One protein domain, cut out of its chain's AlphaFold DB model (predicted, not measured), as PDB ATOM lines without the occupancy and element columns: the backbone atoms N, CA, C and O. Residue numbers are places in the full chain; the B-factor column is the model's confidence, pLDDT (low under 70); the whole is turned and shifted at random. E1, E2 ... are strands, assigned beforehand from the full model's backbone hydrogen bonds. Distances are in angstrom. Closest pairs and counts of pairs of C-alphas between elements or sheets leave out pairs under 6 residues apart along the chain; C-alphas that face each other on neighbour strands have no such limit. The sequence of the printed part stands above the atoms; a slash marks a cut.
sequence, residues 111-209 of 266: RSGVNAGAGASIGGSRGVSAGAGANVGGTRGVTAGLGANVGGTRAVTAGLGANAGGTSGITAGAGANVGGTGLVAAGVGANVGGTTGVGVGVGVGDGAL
ATOM      1  N   ARG A 111      32.550  21.829 -26.903       91.00
ATOM      2  CA  ARG A 111      33.519  21.849 -25.789       91.00
ATOM      3  C   ARG A 111      34.906  22.372 -26.188       91.00
ATOM      4  O   ARG A 111      35.441  21.931 -27.196       91.00
ATOM      5  N   SER A 112      35.534  23.211 -25.365       92.12
ATOM      6  CA  SER A 112      36.969  23.551 -25.445       92.12
ATOM      7  C   SER A 112      37.458  24.135 -26.779       92.12
ATOM      8  O   SER A 112      38.524  23.749 -27.232       92.12
ATOM      9  N   GLY A 113      36.693  25.009 -27.432       90.38
ATOM     10  CA  GLY A 113      37.048  25.538 -28.756       90.38
ATOM     11  C   GLY A 113      36.856  27.043 -28.892       90.38
ATOM     12  O   GLY A 113      36.488  27.714 -27.930       90.38
ATOM     13  N   VAL A 114      37.047  27.550 -30.104       92.69
ATOM     14  CA  VAL A 114      36.784  28.947 -30.471       92.69
ATOM     15  C   VAL A 114      35.732  28.967 -31.572       92.69
ATOM     16  O   VAL A 114      35.741  28.112 -32.454       92.69
ATOM     17  N   ASN A 115      34.781  29.883 -31.488       92.56
ATOM     18  CA  ASN A 115      33.820  30.163 -32.540       92.56
ATOM     19  C   ASN A 115      33.775  31.676 -32.756       92.56
ATOM     20  O   ASN A 115      33.352  32.392 -31.856       92.56
ATOM     21  N   ALA A 116      34.267  32.167 -33.883       92.69
ATOM     22  CA  ALA A 116      34.448  33.583 -34.129       92.69
ATOM     23  C   ALA A 116      33.851  34.019 -35.472       92.69
ATOM     24  O   ALA A 116      33.920  33.289 -36.454       92.69
ATOM     25  N   GLY A 117      33.314  35.231 -35.544       91.25
ATOM     26  CA  GLY A 117      32.891  35.852 -36.800       91.25
ATOM     27  C   GLY A 117      31.394  36.123 -36.901       91.25
ATOM     28  O   GLY A 117      30.735  36.378 -35.897       91.25
ATOM     29  N   ALA A 118      30.877  36.172 -38.124       93.38
ATOM     30  CA  ALA A 118      29.542  36.674 -38.424       93.38
ATOM     31  C   ALA A 118      28.617  35.569 -38.962       93.38
ATOM     32  O   ALA A 118      29.024  34.770 -39.791       93.38
ATOM     33  N   GLY A 119      27.354  35.542 -38.553       93.56
ATOM     34  CA  GLY A 119      26.341  34.603 -39.027       93.56
ATOM     35  C   GLY A 119      26.021  33.472 -38.047       93.56
ATOM     36  O   GLY A 119      26.013  33.655 -36.828       93.56
ATOM     37  N   ALA A 120      25.655  32.316 -38.593       93.81
ATOM     38  CA  ALA A 120      25.221  31.154 -37.832       93.81
ATOM     39  C   ALA A 120      26.386  30.184 -37.644       93.81
ATOM     40  O   ALA A 120      27.064  29.824 -38.602       93.81
ATOM     41  N   SER A 121      26.637  29.718 -36.426       93.19
ATOM     42  CA  SER A 121      27.746  28.799 -36.204       93.19
ATOM     43  C   SER A 121      27.504  27.784 -35.095       93.19
ATOM     44  O   SER A 121      26.935  28.085 -34.051       93.19
ATOM     45  N   ILE A 122      27.954  26.553 -35.317       92.12
ATOM     46  CA  ILE A 122      27.896  25.445 -34.364       92.12
ATOM     47  C   ILE A 122      29.328  24.980 -34.133       92.12
ATOM     48  O   ILE A 122      29.922  24.324 -34.975       92.12
ATOM     49  N   GLY A 123      29.924  25.327 -33.001       88.94
ATOM     50  CA  GLY A 123      31.308  24.993 -32.694       88.94
ATOM     51  C   GLY A 123      31.505  23.507 -32.384       88.94
ATOM     52  O   GLY A 123      30.818  22.949 -31.533       88.94
ATOM     53  N   GLY A 124      32.528  22.896 -32.977       91.06
ATOM     54  CA  GLY A 124      32.945  21.525 -32.670       91.06
ATOM     55  C   GLY A 124      33.779  21.400 -31.392       91.06
ATOM     56  O   GLY A 124      34.135  22.388 -30.745       91.06
ATOM     57  N   SER A 125      34.116  20.171 -31.001       93.19
ATOM     58  CA  SER A 125      34.906  19.910 -29.790       93.19
ATOM     59  C   SER A 125      36.400  20.134 -30.022       93.19
ATOM     60  O   SER A 125      36.981  19.494 -30.888       93.19
ATOM     61  N   ARG A 126      37.063  20.966 -29.212       94.31
ATOM     62  CA  ARG A 126      38.502  21.285 -29.332       94.31
ATOM     63  C   ARG A 126      38.912  21.874 -30.685       94.31
ATOM     64  O   ARG A 126      40.065  21.739 -31.066       94.31
ATOM     65  N   GLY A 127      37.971  22.474 -31.411       91.75
ATOM     66  CA  GLY A 127      38.212  23.079 -32.717       91.75
ATOM     67  C   GLY A 127      38.050  24.597 -32.718       91.75
ATOM     68  O   GLY A 127      37.520  25.182 -31.766       91.75
ATOM     69  N   VAL A 128      38.480  25.211 -33.813       93.88
ATOM     70  CA  VAL A 128      38.281  26.628 -34.128       93.88
ATOM     71  C   VAL A 128      37.296  26.713 -35.286       93.88
ATOM     72  O   VAL A 128      37.461  26.022 -36.279       93.88
ATOM     73  N   SER A 129      36.265  27.532 -35.158       92.94
ATOM     74  CA  SER A 129      35.366  27.914 -36.245       92.94
ATOM     75  C   SER A 129      35.460  29.427 -36.363       92.94
ATOM     76  O   SER A 129      35.250  30.106 -35.368       92.94
ATOM     77  N   ALA A 130      35.848  29.965 -37.506       92.88
ATOM     78  CA  ALA A 130      36.065  31.386 -37.718       92.88
ATOM     79  C   ALA A 130      35.478  31.803 -39.072       92.88
ATOM     80  O   ALA A 130      35.650  31.091 -40.054       92.88
ATOM     81  N   GLY A 131      34.808  32.947 -39.169       91.94
ATOM     82  CA  GLY A 131      34.421  33.492 -40.472       91.94
ATOM     83  C   GLY A 131      33.007  34.038 -40.564       91.94
ATOM     84  O   GLY A 131      32.332  34.211 -39.555       91.94
ATOM     85  N   ALA A 132      32.569  34.331 -41.786       93.81
ATOM     86  CA  ALA A 132      31.248  34.888 -42.058       93.81
ATOM     87  C   ALA A 132      30.349  33.855 -42.753       93.81
ATOM     88  O   ALA A 132      30.786  33.203 -43.691       93.81
ATOM     89  N   GLY A 133      29.091  33.729 -42.340       94.00
ATOM     90  CA  GLY A 133      28.104  32.827 -42.936       94.00
ATOM     91  C   GLY A 133      27.668  31.707 -41.991       94.00
ATOM     92  O   GLY A 133      27.377  31.964 -40.824       94.00
ATOM     93  N   ALA A 134      27.553  30.484 -42.504       94.56
ATOM     94  CA  ALA A 134      27.064  29.312 -41.784       94.56
ATOM     95  C   ALA A 134      28.207  28.315 -41.533       94.56
ATOM     96  O   ALA A 134      28.640  27.631 -42.452       94.56
ATOM     97  N   ASN A 135      28.701  28.206 -40.299       94.12
ATOM     98  CA  ASN A 135      29.861  27.365 -39.985       94.12
ATOM     99  C   ASN A 135      29.530  26.261 -38.973       94.12
ATOM    100  O   ASN A 135      29.123  26.538 -37.851       94.12
ATOM    101  N   VAL A 136      29.779  25.000 -39.311       93.44
ATOM    102  CA  VAL A 136      29.753  23.873 -38.370       93.44
ATOM    103  C   VAL A 136      31.193  23.442 -38.123       93.44
ATOM    104  O   VAL A 136      31.869  22.978 -39.027       93.44
ATOM    105  N   GLY A 137      31.705  23.620 -36.911       90.94
ATOM    106  CA  GLY A 137      33.068  23.257 -36.543       90.94
ATOM    107  C   GLY A 137      33.237  21.752 -36.340       90.94
ATOM    108  O   GLY A 137      32.395  21.089 -35.733       90.94
ATOM    109  N   GLY A 138      34.379  21.230 -36.775       92.38
ATOM    110  CA  GLY A 138      34.766  19.837 -36.564       92.38
ATOM    111  C   GLY A 138      35.421  19.574 -35.202       92.38
ATOM    112  O   GLY A 138      35.701  20.480 -34.411       92.38
ATOM    113  N   THR A 139      35.704  18.303 -34.913       94.44
ATOM    114  CA  THR A 139      36.408  17.912 -33.681       94.44
ATOM    115  C   THR A 139      37.917  18.042 -33.861       94.44
ATOM    116  O   THR A 139      38.475  17.371 -34.719       94.44
ATOM    117  N   ARG A 140      38.606  18.829 -33.027       94.94
ATOM    118  CA  ARG A 140      40.057  19.109 -33.131       94.94
ATOM    119  C   ARG A 140      40.477  19.674 -34.497       94.94
ATOM    120  O   ARG A 140      41.604  19.443 -34.916       94.94
ATOM    121  N   GLY A 141      39.563  20.338 -35.201       92.62
ATOM    122  CA  GLY A 141      39.799  20.921 -36.521       92.62
ATOM    123  C   GLY A 141      39.710  22.445 -36.525       92.62
ATOM    124  O   GLY A 141      39.355  23.058 -35.515       92.62
ATOM    125  N   VAL A 142      40.009  23.040 -37.673       94.69
ATOM    126  CA  VAL A 142      39.866  24.472 -37.948       94.69
ATOM    127  C   VAL A 142      38.902  24.638 -39.116       94.69
ATOM    128  O   VAL A 142      39.131  24.081 -40.178       94.69
ATOM    129  N   THR A 143      37.836  25.403 -38.935       93.69
ATOM    130  CA  THR A 143      36.910  25.807 -39.994       93.69
ATOM    131  C   THR A 143      37.033  27.320 -40.138       93.69
ATOM    132  O   THR A 143      36.736  28.014 -39.176       93.69
ATOM    133  N   ALA A 144      37.506  27.848 -41.265       94.00
ATOM    134  CA  ALA A 144      37.799  29.273 -41.431       94.00
ATOM    135  C   ALA A 144      37.337  29.816 -42.795       94.00
ATOM    136  O   ALA A 144      37.957  29.508 -43.803       94.00
ATOM    137  N   GLY A 145      36.299  30.646 -42.892       93.06
ATOM    138  CA  GLY A 145      35.881  31.075 -44.233       93.06
ATOM    139  C   GLY A 145      34.677  31.991 -44.357       93.06
ATOM    140  O   GLY A 145      34.020  32.324 -43.375       93.06
ATOM    141  N   LEU A 146      34.376  32.386 -45.591       93.88
ATOM    142  CA  LEU A 146      33.159  33.119 -45.938       93.88
ATOM    143  C   LEU A 146      32.202  32.180 -46.680       93.88
ATOM    144  O   LEU A 146      32.585  31.596 -47.685       93.88
ATOM    145  N   GLY A 147      30.964  32.044 -46.215       94.19
ATOM    146  CA  GLY A 147      29.946  31.176 -46.808       94.19
ATOM    147  C   GLY A 147      29.512  30.046 -45.875       94.19
ATOM    148  O   GLY A 147      29.299  30.273 -44.686       94.19
ATOM    149  N   ALA A 148      29.318  28.846 -46.414       94.88
ATOM    150  CA  ALA A 148      28.828  27.682 -45.688       94.88
ATOM    151  C   ALA A 148      29.953  26.658 -45.493       94.88
ATOM    152  O   ALA A 148      30.328  25.968 -46.435       94.88
ATOM    153  N   ASN A 149      30.497  26.522 -44.284       94.94
ATOM    154  CA  ASN A 149      31.596  25.591 -44.034       94.94
ATOM    155  C   ASN A 149      31.237  24.531 -42.993       94.94
ATOM    156  O   ASN A 149      30.731  24.839 -41.917       94.94
ATOM    157  N   VAL A 150      31.573  23.277 -43.271       93.69
ATOM    158  CA  VAL A 150      31.488  22.153 -42.339       93.69
ATOM    159  C   VAL A 150      32.902  21.640 -42.092       93.69
ATOM    160  O   VAL A 150      33.621  21.271 -43.013       93.69
ATOM    161  N   GLY A 151      33.341  21.651 -40.841       91.94
ATOM    162  CA  GLY A 151      34.641  21.163 -40.410       91.94
ATOM    163  C   GLY A 151      34.622  19.665 -40.178       91.94
ATOM    164  O   GLY A 151      33.703  19.135 -39.554       91.94
ATOM    165  N   GLY A 152      35.682  18.996 -40.607       92.31
ATOM    166  CA  GLY A 152      35.883  17.586 -40.318       92.31
ATOM    167  C   GLY A 152      36.699  17.332 -39.048       92.31
ATOM    168  O   GLY A 152      37.167  18.242 -38.357       92.31
ATOM    169  N   THR A 153      36.873  16.059 -38.701       94.06
ATOM    170  CA  THR A 153      37.633  15.669 -37.504       94.06
ATOM    171  C   THR A 153      39.129  15.792 -37.766       94.06
ATOM    172  O   THR A 153      39.626  15.161 -38.685       94.06
ATOM    173  N   ARG A 154      39.866  16.545 -36.940       94.12
ATOM    174  CA  ARG A 154      41.306  16.832 -37.103       94.12
ATOM    175  C   ARG A 154      41.660  17.457 -38.460       94.12
ATOM    176  O   ARG A 154      42.763  17.254 -38.946       94.12
ATOM    177  N   ALA A 155      40.725  18.180 -39.070       92.31
ATOM    178  CA  ALA A 155      40.885  18.734 -40.410       92.31
ATOM    179  C   ALA A 155      40.875  20.263 -40.423       92.31
ATOM    180  O   ALA A 155      40.405  20.893 -39.473       92.31
ATOM    181  N   VAL A 156      41.372  20.841 -41.513       93.75
ATOM    182  CA  VAL A 156      41.321  22.278 -41.791       93.75
ATOM    183  C   VAL A 156      40.388  22.512 -42.974       93.75
ATOM    184  O   VAL A 156      40.716  22.136 -44.087       93.75
ATOM    185  N   THR A 157      39.238  23.135 -42.759       93.00
ATOM    186  CA  THR A 157      38.333  23.579 -43.823       93.00
ATOM    187  C   THR A 157      38.439  25.091 -43.927       93.00
ATOM    188  O   THR A 157      37.975  25.767 -43.013       93.00
ATOM    189  N   ALA A 158      39.031  25.650 -44.980       92.94
ATOM    190  CA  ALA A 158      39.189  27.094 -45.093       92.94
ATOM    191  C   ALA A 158      38.893  27.667 -46.480       92.94
ATOM    192  O   ALA A 158      39.540  27.300 -47.447       92.94
ATOM    193  N   GLY A 159      37.962  28.606 -46.619       91.62
ATOM    194  CA  GLY A 159      37.628  29.058 -47.965       91.62
ATOM    195  C   GLY A 159      36.497  30.054 -48.111       91.62
ATOM    196  O   GLY A 159      35.921  30.545 -47.145       91.62
ATOM    197  N   LEU A 160      36.188  30.338 -49.368       92.62
ATOM    198  CA  LEU A 160      35.045  31.125 -49.806       92.62
ATOM    199  C   LEU A 160      34.020  30.177 -50.441       92.62
ATOM    200  O   LEU A 160      34.400  29.294 -51.202       92.62
ATOM    201  N   GLY A 161      32.733  30.344 -50.158       92.69
ATOM    202  CA  GLY A 161      31.665  29.501 -50.702       92.69
ATOM    203  C   GLY A 161      31.257  28.359 -49.770       92.69
ATOM    204  O   GLY A 161      31.072  28.573 -48.574       92.69
ATOM    205  N   ALA A 162      31.040  27.169 -50.324       92.88
ATOM    206  CA  ALA A 162      30.535  25.994 -49.626       92.88
ATOM    207  C   ALA A 162      31.638  24.937 -49.453       92.88
ATOM    208  O   ALA A 162      31.994  24.257 -50.409       92.88
ATOM    209  N   ASN A 163      32.186  24.759 -48.251       93.25
ATOM    210  CA  ASN A 163      33.280  23.807 -48.031       93.25
ATOM    211  C   ASN A 163      32.931  22.768 -46.962       93.25
ATOM    212  O   ASN A 163      32.558  23.121 -45.850       93.25
ATOM    213  N   ALA A 164      33.118  21.485 -47.247       91.56
ATOM    214  CA  ALA A 164      32.990  20.398 -46.284       91.56
ATOM    215  C   ALA A 164      34.352  19.727 -46.068       91.56
ATOM    216  O   ALA A 164      35.023  19.331 -47.013       91.56
ATOM    217  N   GLY A 165      34.788  19.614 -44.818       89.44
ATOM    218  CA  GLY A 165      36.048  18.992 -44.431       89.44
ATOM    219  C   GLY A 165      35.907  17.497 -44.203       89.44
ATOM    220  O   GLY A 165      34.981  17.057 -43.522       89.44
ATOM    221  N   GLY A 166      36.873  16.733 -44.703       88.75
ATOM    222  CA  GLY A 166      37.022  15.315 -44.383       88.75
ATOM    223  C   GLY A 166      37.740  15.085 -43.050       88.75
ATOM    224  O   GLY A 166      37.958  16.001 -42.266       88.75
ATOM    225  N   THR A 167      38.133  13.848 -42.754       91.06
ATOM    226  CA  THR A 167      38.871  13.538 -41.511       91.06
ATOM    227  C   THR A 167      40.375  13.652 -41.728       91.06
ATOM    228  O   THR A 167      40.894  13.033 -42.642       91.06
ATOM    229  N   SER A 168      41.099  14.363 -40.865       91.38
ATOM    230  CA  SER A 168      42.563  14.534 -40.911       91.38
ATOM    231  C   SER A 168      43.096  15.110 -42.233       91.38
ATOM    232  O   SER A 168      44.210  14.790 -42.627       91.38
ATOM    233  N   GLY A 169      42.290  15.916 -42.929       88.50
ATOM    234  CA  GLY A 169      42.635  16.531 -44.213       88.50
ATOM    235  C   GLY A 169      42.584  18.061 -44.194       88.50
ATOM    236  O   GLY A 169      42.319  18.680 -43.162       88.50
ATOM    237  N   ILE A 170      42.814  18.670 -45.351       89.50
ATOM    238  CA  ILE A 170      42.718  20.105 -45.602       89.50
ATOM    239  C   ILE A 170      41.771  20.309 -46.786       89.50
ATOM    240  O   ILE A 170      42.048  19.834 -47.878       89.50
ATOM    241  N   THR A 171      40.671  21.021 -46.594       89.94
ATOM    242  CA  THR A 171      39.793  21.491 -47.669       89.94
ATOM    243  C   THR A 171      39.956  22.998 -47.763       89.94
ATOM    244  O   THR A 171      39.517  23.681 -46.842       89.94
ATOM    245  N   ALA A 172      40.575  23.541 -48.813       89.56
ATOM    246  CA  ALA A 172      40.764  24.984 -48.907       89.56
ATOM    247  C   ALA A 172      40.570  25.602 -50.292       89.56
ATOM    248  O   ALA A 172      41.262  25.257 -51.237       89.56
ATOM    249  N   GLY A 173      39.678  26.576 -50.442       87.94
ATOM    250  CA  GLY A 173      39.400  27.090 -51.779       87.94
ATOM    251  C   GLY A 173      38.269  28.094 -51.885       87.94
ATOM    252  O   GLY A 173      37.677  28.492 -50.887       87.94
ATOM    253  N   ALA A 174      37.967  28.498 -53.113       88.50
ATOM    254  CA  ALA A 174      36.836  29.357 -53.439       88.50
ATOM    255  C   ALA A 174      35.837  28.588 -54.311       88.50
ATOM    256  O   ALA A 174      36.171  28.192 -55.418       88.50
ATOM    257  N   GLY A 175      34.613  28.369 -53.838       89.00
ATOM    258  CA  GLY A 175      33.584  27.615 -54.555       89.00
ATOM    259  C   GLY A 175      32.973  26.518 -53.688       89.00
ATOM    260  O   GLY A 175      32.625  26.781 -52.542       89.00
ATOM    261  N   ALA A 176      32.801  25.318 -54.236       89.38
ATOM    262  CA  ALA A 176      32.174  24.175 -53.582       89.38
ATOM    263  C   ALA A 176      33.181  23.027 -53.388       89.38
ATOM    264  O   ALA A 176      33.382  22.225 -54.294       89.38
ATOM    265  N   ASN A 177      33.831  22.926 -52.227       88.62
ATOM    266  CA  ASN A 177      34.871  21.915 -52.002       88.62
ATOM    267  C   ASN A 177      34.454  20.890 -50.947       88.62
ATOM    268  O   ASN A 177      34.053  21.253 -49.845       88.62
ATOM    269  N   VAL A 178      34.612  19.604 -51.234       86.94
ATOM    270  CA  VAL A 178      34.388  18.510 -50.283       86.94
ATOM    271  C   VAL A 178      35.710  17.786 -50.064       86.94
ATOM    272  O   VAL A 178      36.355  17.373 -51.016       86.94
ATOM    273  N   GLY A 179      36.145  17.648 -48.817       84.25
ATOM    274  CA  GLY A 179      37.394  16.992 -48.449       84.25
ATOM    275  C   GLY A 179      37.212  15.512 -48.156       84.25
ATOM    276  O   GLY A 179      36.271  15.115 -47.471       84.25
ATOM    277  N   GLY A 180      38.178  14.718 -48.609       81.06
ATOM    278  CA  GLY A 180      38.322  13.311 -48.257       81.06
ATOM    279  C   GLY A 180      39.095  13.083 -46.954       81.06
ATOM    280  O   GLY A 180      39.564  14.012 -46.291       81.06
ATOM    281  N   THR A 181      39.249  11.821 -46.566       85.19
ATOM    282  CA  THR A 181      40.031  11.429 -45.384       85.19
ATOM    283  C   THR A 181      41.533  11.497 -45.660       85.19
ATOM    284  O   THR A 181      42.016  10.807 -46.549       85.19
ATOM    285  N   GLY A 182      42.281  12.277 -44.878       80.94
ATOM    286  CA  GLY A 182      43.742  12.383 -44.965       80.94
ATOM    287  C   GLY A 182      44.249  13.224 -46.137       80.94
ATOM    288  O   GLY A 182      45.440  13.185 -46.428       80.94
ATOM    289  N   LEU A 183      43.357  13.926 -46.845       76.94
ATOM    290  CA  LEU A 183      43.667  14.539 -48.139       76.94
ATOM    291  C   LEU A 183      43.773  16.050 -48.073       76.94
ATOM    292  O   LEU A 183      43.192  16.674 -47.191       76.94
ATOM    293  N   VAL A 184      44.425  16.630 -49.080       82.56
ATOM    294  CA  VAL A 184      44.358  18.066 -49.360       82.56
ATOM    295  C   VAL A 184      43.500  18.272 -50.607       82.56
ATOM    296  O   VAL A 184      43.902  17.875 -51.694       82.56
ATOM    297  N   ALA A 185      42.323  18.866 -50.451       81.25
ATOM    298  CA  ALA A 185      41.467  19.326 -51.535       81.25
ATOM    299  C   ALA A 185      41.523  20.854 -51.560       81.25
ATOM    300  O   ALA A 185      40.986  21.498 -50.660       81.25
ATOM    301  N   ALA A 186      42.188  21.439 -52.552       80.94
ATOM    302  CA  ALA A 186      42.260  22.883 -52.692       80.94
ATOM    303  C   ALA A 186      41.883  23.355 -54.093       80.94
ATOM    304  O   ALA A 186      42.148  22.673 -55.070       80.94
ATOM    305  N   GLY A 187      41.258  24.518 -54.235       78.94
ATOM    306  CA  GLY A 187      40.915  24.961 -55.582       78.94
ATOM    307  C   GLY A 187      39.896  26.070 -55.703       78.94
ATOM    308  O   GLY A 187      39.337  26.558 -54.724       78.94
ATOM    309  N   VAL A 188      39.658  26.461 -56.950       79.31
ATOM    310  CA  VAL A 188      38.640  27.441 -57.326       79.31
ATOM    311  C   VAL A 188      37.597  26.743 -58.192       79.31
ATOM    312  O   VAL A 188      37.923  26.257 -59.265       79.31
ATOM    313  N   GLY A 189      36.344  26.671 -57.758       82.56
ATOM    314  CA  GLY A 189      35.289  25.914 -58.440       82.56
ATOM    315  C   GLY A 189      34.716  24.808 -57.562       82.56
ATOM    316  O   GLY A 189      34.561  25.005 -56.359       82.56
ATOM    317  N   ALA A 190      34.351  23.673 -58.156       81.44
ATOM    318  CA  ALA A 190      33.758  22.546 -57.451       81.44
ATOM    319  C   ALA A 190      34.729  21.359 -57.408       81.44
ATOM    320  O   ALA A 190      34.995  20.742 -58.435       81.44
ATOM    321  N   ASN A 191      35.244  21.023 -56.225       80.75
ATOM    322  CA  ASN A 191      36.202  19.928 -56.061       80.75
ATOM    323  C   ASN A 191      35.679  18.904 -55.056       80.75
ATOM    324  O   ASN A 191      35.277  19.265 -53.948       80.75
ATOM    325  N   VAL A 192      35.746  17.620 -55.402       79.38
ATOM    326  CA  VAL A 192      35.447  16.520 -54.476       79.38
ATOM    327  C   VAL A 192      36.720  15.714 -54.236       79.38
ATOM    328  O   VAL A 192      37.275  15.109 -55.147       79.38
ATOM    329  N   GLY A 193      37.217  15.725 -53.002       70.56
ATOM    330  CA  GLY A 193      38.385  14.965 -52.576       70.56
ATOM    331  C   GLY A 193      38.051  13.482 -52.420       70.56
ATOM    332  O   GLY A 193      37.127  13.133 -51.687       70.56
ATOM    333  N   GLY A 194      38.822  12.621 -53.093       67.56
ATOM    334  CA  GLY A 194      38.696  11.161 -53.031       67.56
ATOM    335  C   GLY A 194      39.223  10.529 -51.733       67.56
ATOM    336  O   GLY A 194      39.143  11.107 -50.652       67.56
ATOM    337  N   THR A 195      39.775   9.315 -51.816       55.47
ATOM    338  CA  THR A 195      40.304   8.565 -50.654       55.47
ATOM    339  C   THR A 195      41.831   8.606 -50.509       55.47
ATOM    340  O   THR A 195      42.335   8.235 -49.452       55.47
ATOM    341  N   THR A 196      42.581   9.074 -51.521       53.12
ATOM    342  CA  THR A 196      44.056   9.235 -51.497       53.12
ATOM    343  C   THR A 196      44.524  10.407 -52.391       53.12
ATOM    344  O   THR A 196      43.983  10.602 -53.476       53.12
ATOM    345  N   GLY A 197      45.537  11.178 -51.958       62.59
ATOM    346  CA  GLY A 197      46.207  12.229 -52.752       62.59
ATOM    347  C   GLY A 197      45.962  13.706 -52.371       62.59
ATOM    348  O   GLY A 197      45.315  14.038 -51.378       62.59
ATOM    349  N   VAL A 198      46.537  14.596 -53.191       69.81
ATOM    350  CA  VAL A 198      46.366  16.060 -53.165       69.81
ATOM    351  C   VAL A 198      45.609  16.452 -54.436       69.81
ATOM    352  O   VAL A 198      46.125  16.253 -55.530       69.81
ATOM    353  N   GLY A 199      44.392  16.975 -54.304       65.81
ATOM    354  CA  GLY A 199      43.609  17.507 -55.418       65.81
ATOM    355  C   GLY A 199      43.687  19.027 -55.424       65.81
ATOM    356  O   GLY A 199      43.124  19.654 -54.529       65.81
ATOM    357  N   VAL A 200      44.381  19.612 -56.407       68.50
ATOM    358  CA  VAL A 200      44.366  21.062 -56.659       68.50
ATOM    359  C   VAL A 200      43.715  21.329 -58.010       68.50
ATOM    360  O   VAL A 200      44.212  20.837 -59.017       68.50
ATOM    361  N   GLY A 201      42.611  22.076 -58.046       66.19
ATOM    362  CA  GLY A 201      41.824  22.250 -59.271       66.19
ATOM    363  C   GLY A 201      41.255  23.652 -59.465       66.19
ATOM    364  O   GLY A 201      40.930  24.352 -58.506       66.19
ATOM    365  N   VAL A 202      41.112  24.058 -60.729       66.31
ATOM    366  CA  VAL A 202      40.296  25.209 -61.136       66.31
ATOM    367  C   VAL A 202      39.195  24.691 -62.061       66.31
ATOM    368  O   VAL A 202      39.493  24.255 -63.170       66.31
ATOM    369  N   GLY A 203      37.940  24.693 -61.608       62.34
ATOM    370  CA  GLY A 203      36.797  24.132 -62.337       62.34
ATOM    371  C   GLY A 203      36.027  23.069 -61.549       62.34
ATOM    372  O   GLY A 203      36.048  23.075 -60.322       62.34
ATOM    373  N   VAL A 204      35.299  22.199 -62.256       62.88
ATOM    374  CA  VAL A 204      34.577  21.052 -61.678       62.88
ATOM    375  C   VAL A 204      35.440  19.805 -61.857       62.88
ATOM    376  O   VAL A 204      35.744  19.451 -62.995       62.88
ATOM    377  N   GLY A 205      35.844  19.151 -60.768       59.41
ATOM    378  CA  GLY A 205      36.683  17.953 -60.831       59.41
ATOM    379  C   GLY A 205      36.472  16.993 -59.661       59.41
ATOM    380  O   GLY A 205      36.473  17.395 -58.496       59.41
ATOM    381  N   ASP A 206      36.342  15.708 -59.989       57.62
ATOM    382  CA  ASP A 206      36.433  14.615 -59.025       57.62
ATOM    383  C   ASP A 206      37.914  14.260 -58.849       57.62
ATOM    384  O   ASP A 206      38.601  13.906 -59.807       57.62
ATOM    385  N   GLY A 207      38.437  14.388 -57.629       56.91
ATOM    386  CA  GLY A 207      39.819  14.057 -57.295       56.91
ATOM    387  C   GLY A 207      40.061  12.550 -57.351       56.91
ATOM    388  O   GLY A 207      40.090  11.886 -56.313       56.91
ATOM    389  N   ALA A 208      40.226  12.002 -58.555       41.31
ATOM    390  CA  ALA A 208      40.657  10.631 -58.771       41.31
ATOM    391  C   ALA A 208      42.194  10.537 -58.709       41.31
ATOM    392  O   ALA A 208      42.897  11.154 -59.500       41.31
ATOM    393  N   LEU A 209      42.666   9.766 -57.724       40.03
ATOM    394  CA  LEU A 209      43.939   9.039 -57.612       40.03
ATOM    395  C   LEU A 209      45.186   9.561 -58.374       40.03
ATOM    396  O   LEU A 209      45.296   9.440 -59.587       40.03
TER     397      LEU A 209
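This is residues 111 to 209 of the 266 residues of an uncharacterized protein of Mesorhizobium sp (UniProt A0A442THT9). The chain is wound in stacked turns, a flattened solenoid in which seven strands, E1 to E7, each fold back on themselves like a U and the links between them close the turns into narrow ovals. The turns stack one beside the next in chain order from E1 to E7, and this stack makes the longest axis. The printed part has 99 residues with no named helix and seven named strands, which form one parallel sheet in the order E1, E2, E3, E4, E5, E6, E7; the class is all strand. The whole is compact, with a radius of gyration of the C-alphas of 12.1 A, and flat, spanning 36 by 21 by 11 A.

E1, residues 114 to 122, is an edge strand and bends by 146 degrees at residue 119. It is parallel to E2, residues 128 to 136, at 5 degrees; C-alphas 118 and 132 face each other at 4.4 A, and N 116 and O 129 are within hydrogen-bond range at 2.7 A. E3, residues 142 to 150, is parallel to E2 at 3 degrees, with N 130 and O 143 at 2.7 A. E4, residues 156 to 164, is parallel to E3 at 3 degrees, with N 144 and O 157 at 2.8 A. E5, residues 170 to 178, is parallel to E4 at 2 degrees, with N 171 and O 156 at 2.7 A. E6, residues 184 to 193, is parallel to E5 at 14 degrees, with N 193 and O 178 at 2.7 A. E7, residues 198 to 207, is the other edge strand; it is parallel to E6 at 17 degrees, with N 192 and O 205 at 3.2 A, and bends by 159 degrees at residue 204. The sheet is twisted, its C-alphas lying up to 6.9 A off the best plane. E1 and E4 are apart, for instance.

E1 begins at C-alpha 114, (36.784, 28.947, -30.471), and measures 10.3 A from first to last C-alpha. E2 measures 9.9 A, and E3, E4 and E5 9.7 A each. E4 begins at C-alpha 156, (41.321, 22.278, -41.791). E6 measures 7.5 A and E7 8.0 A; E7 ends at C-alpha 207, (39.819, 14.057, -57.295).

The two C-alphas farthest apart, those of Ser 112 and Gly 203, are 36.9 A apart. The printed part has no cut, and the six links between the strands are tight. The mean pLDDT of the printed part is 85.2; residues 194 to 209 are under 70.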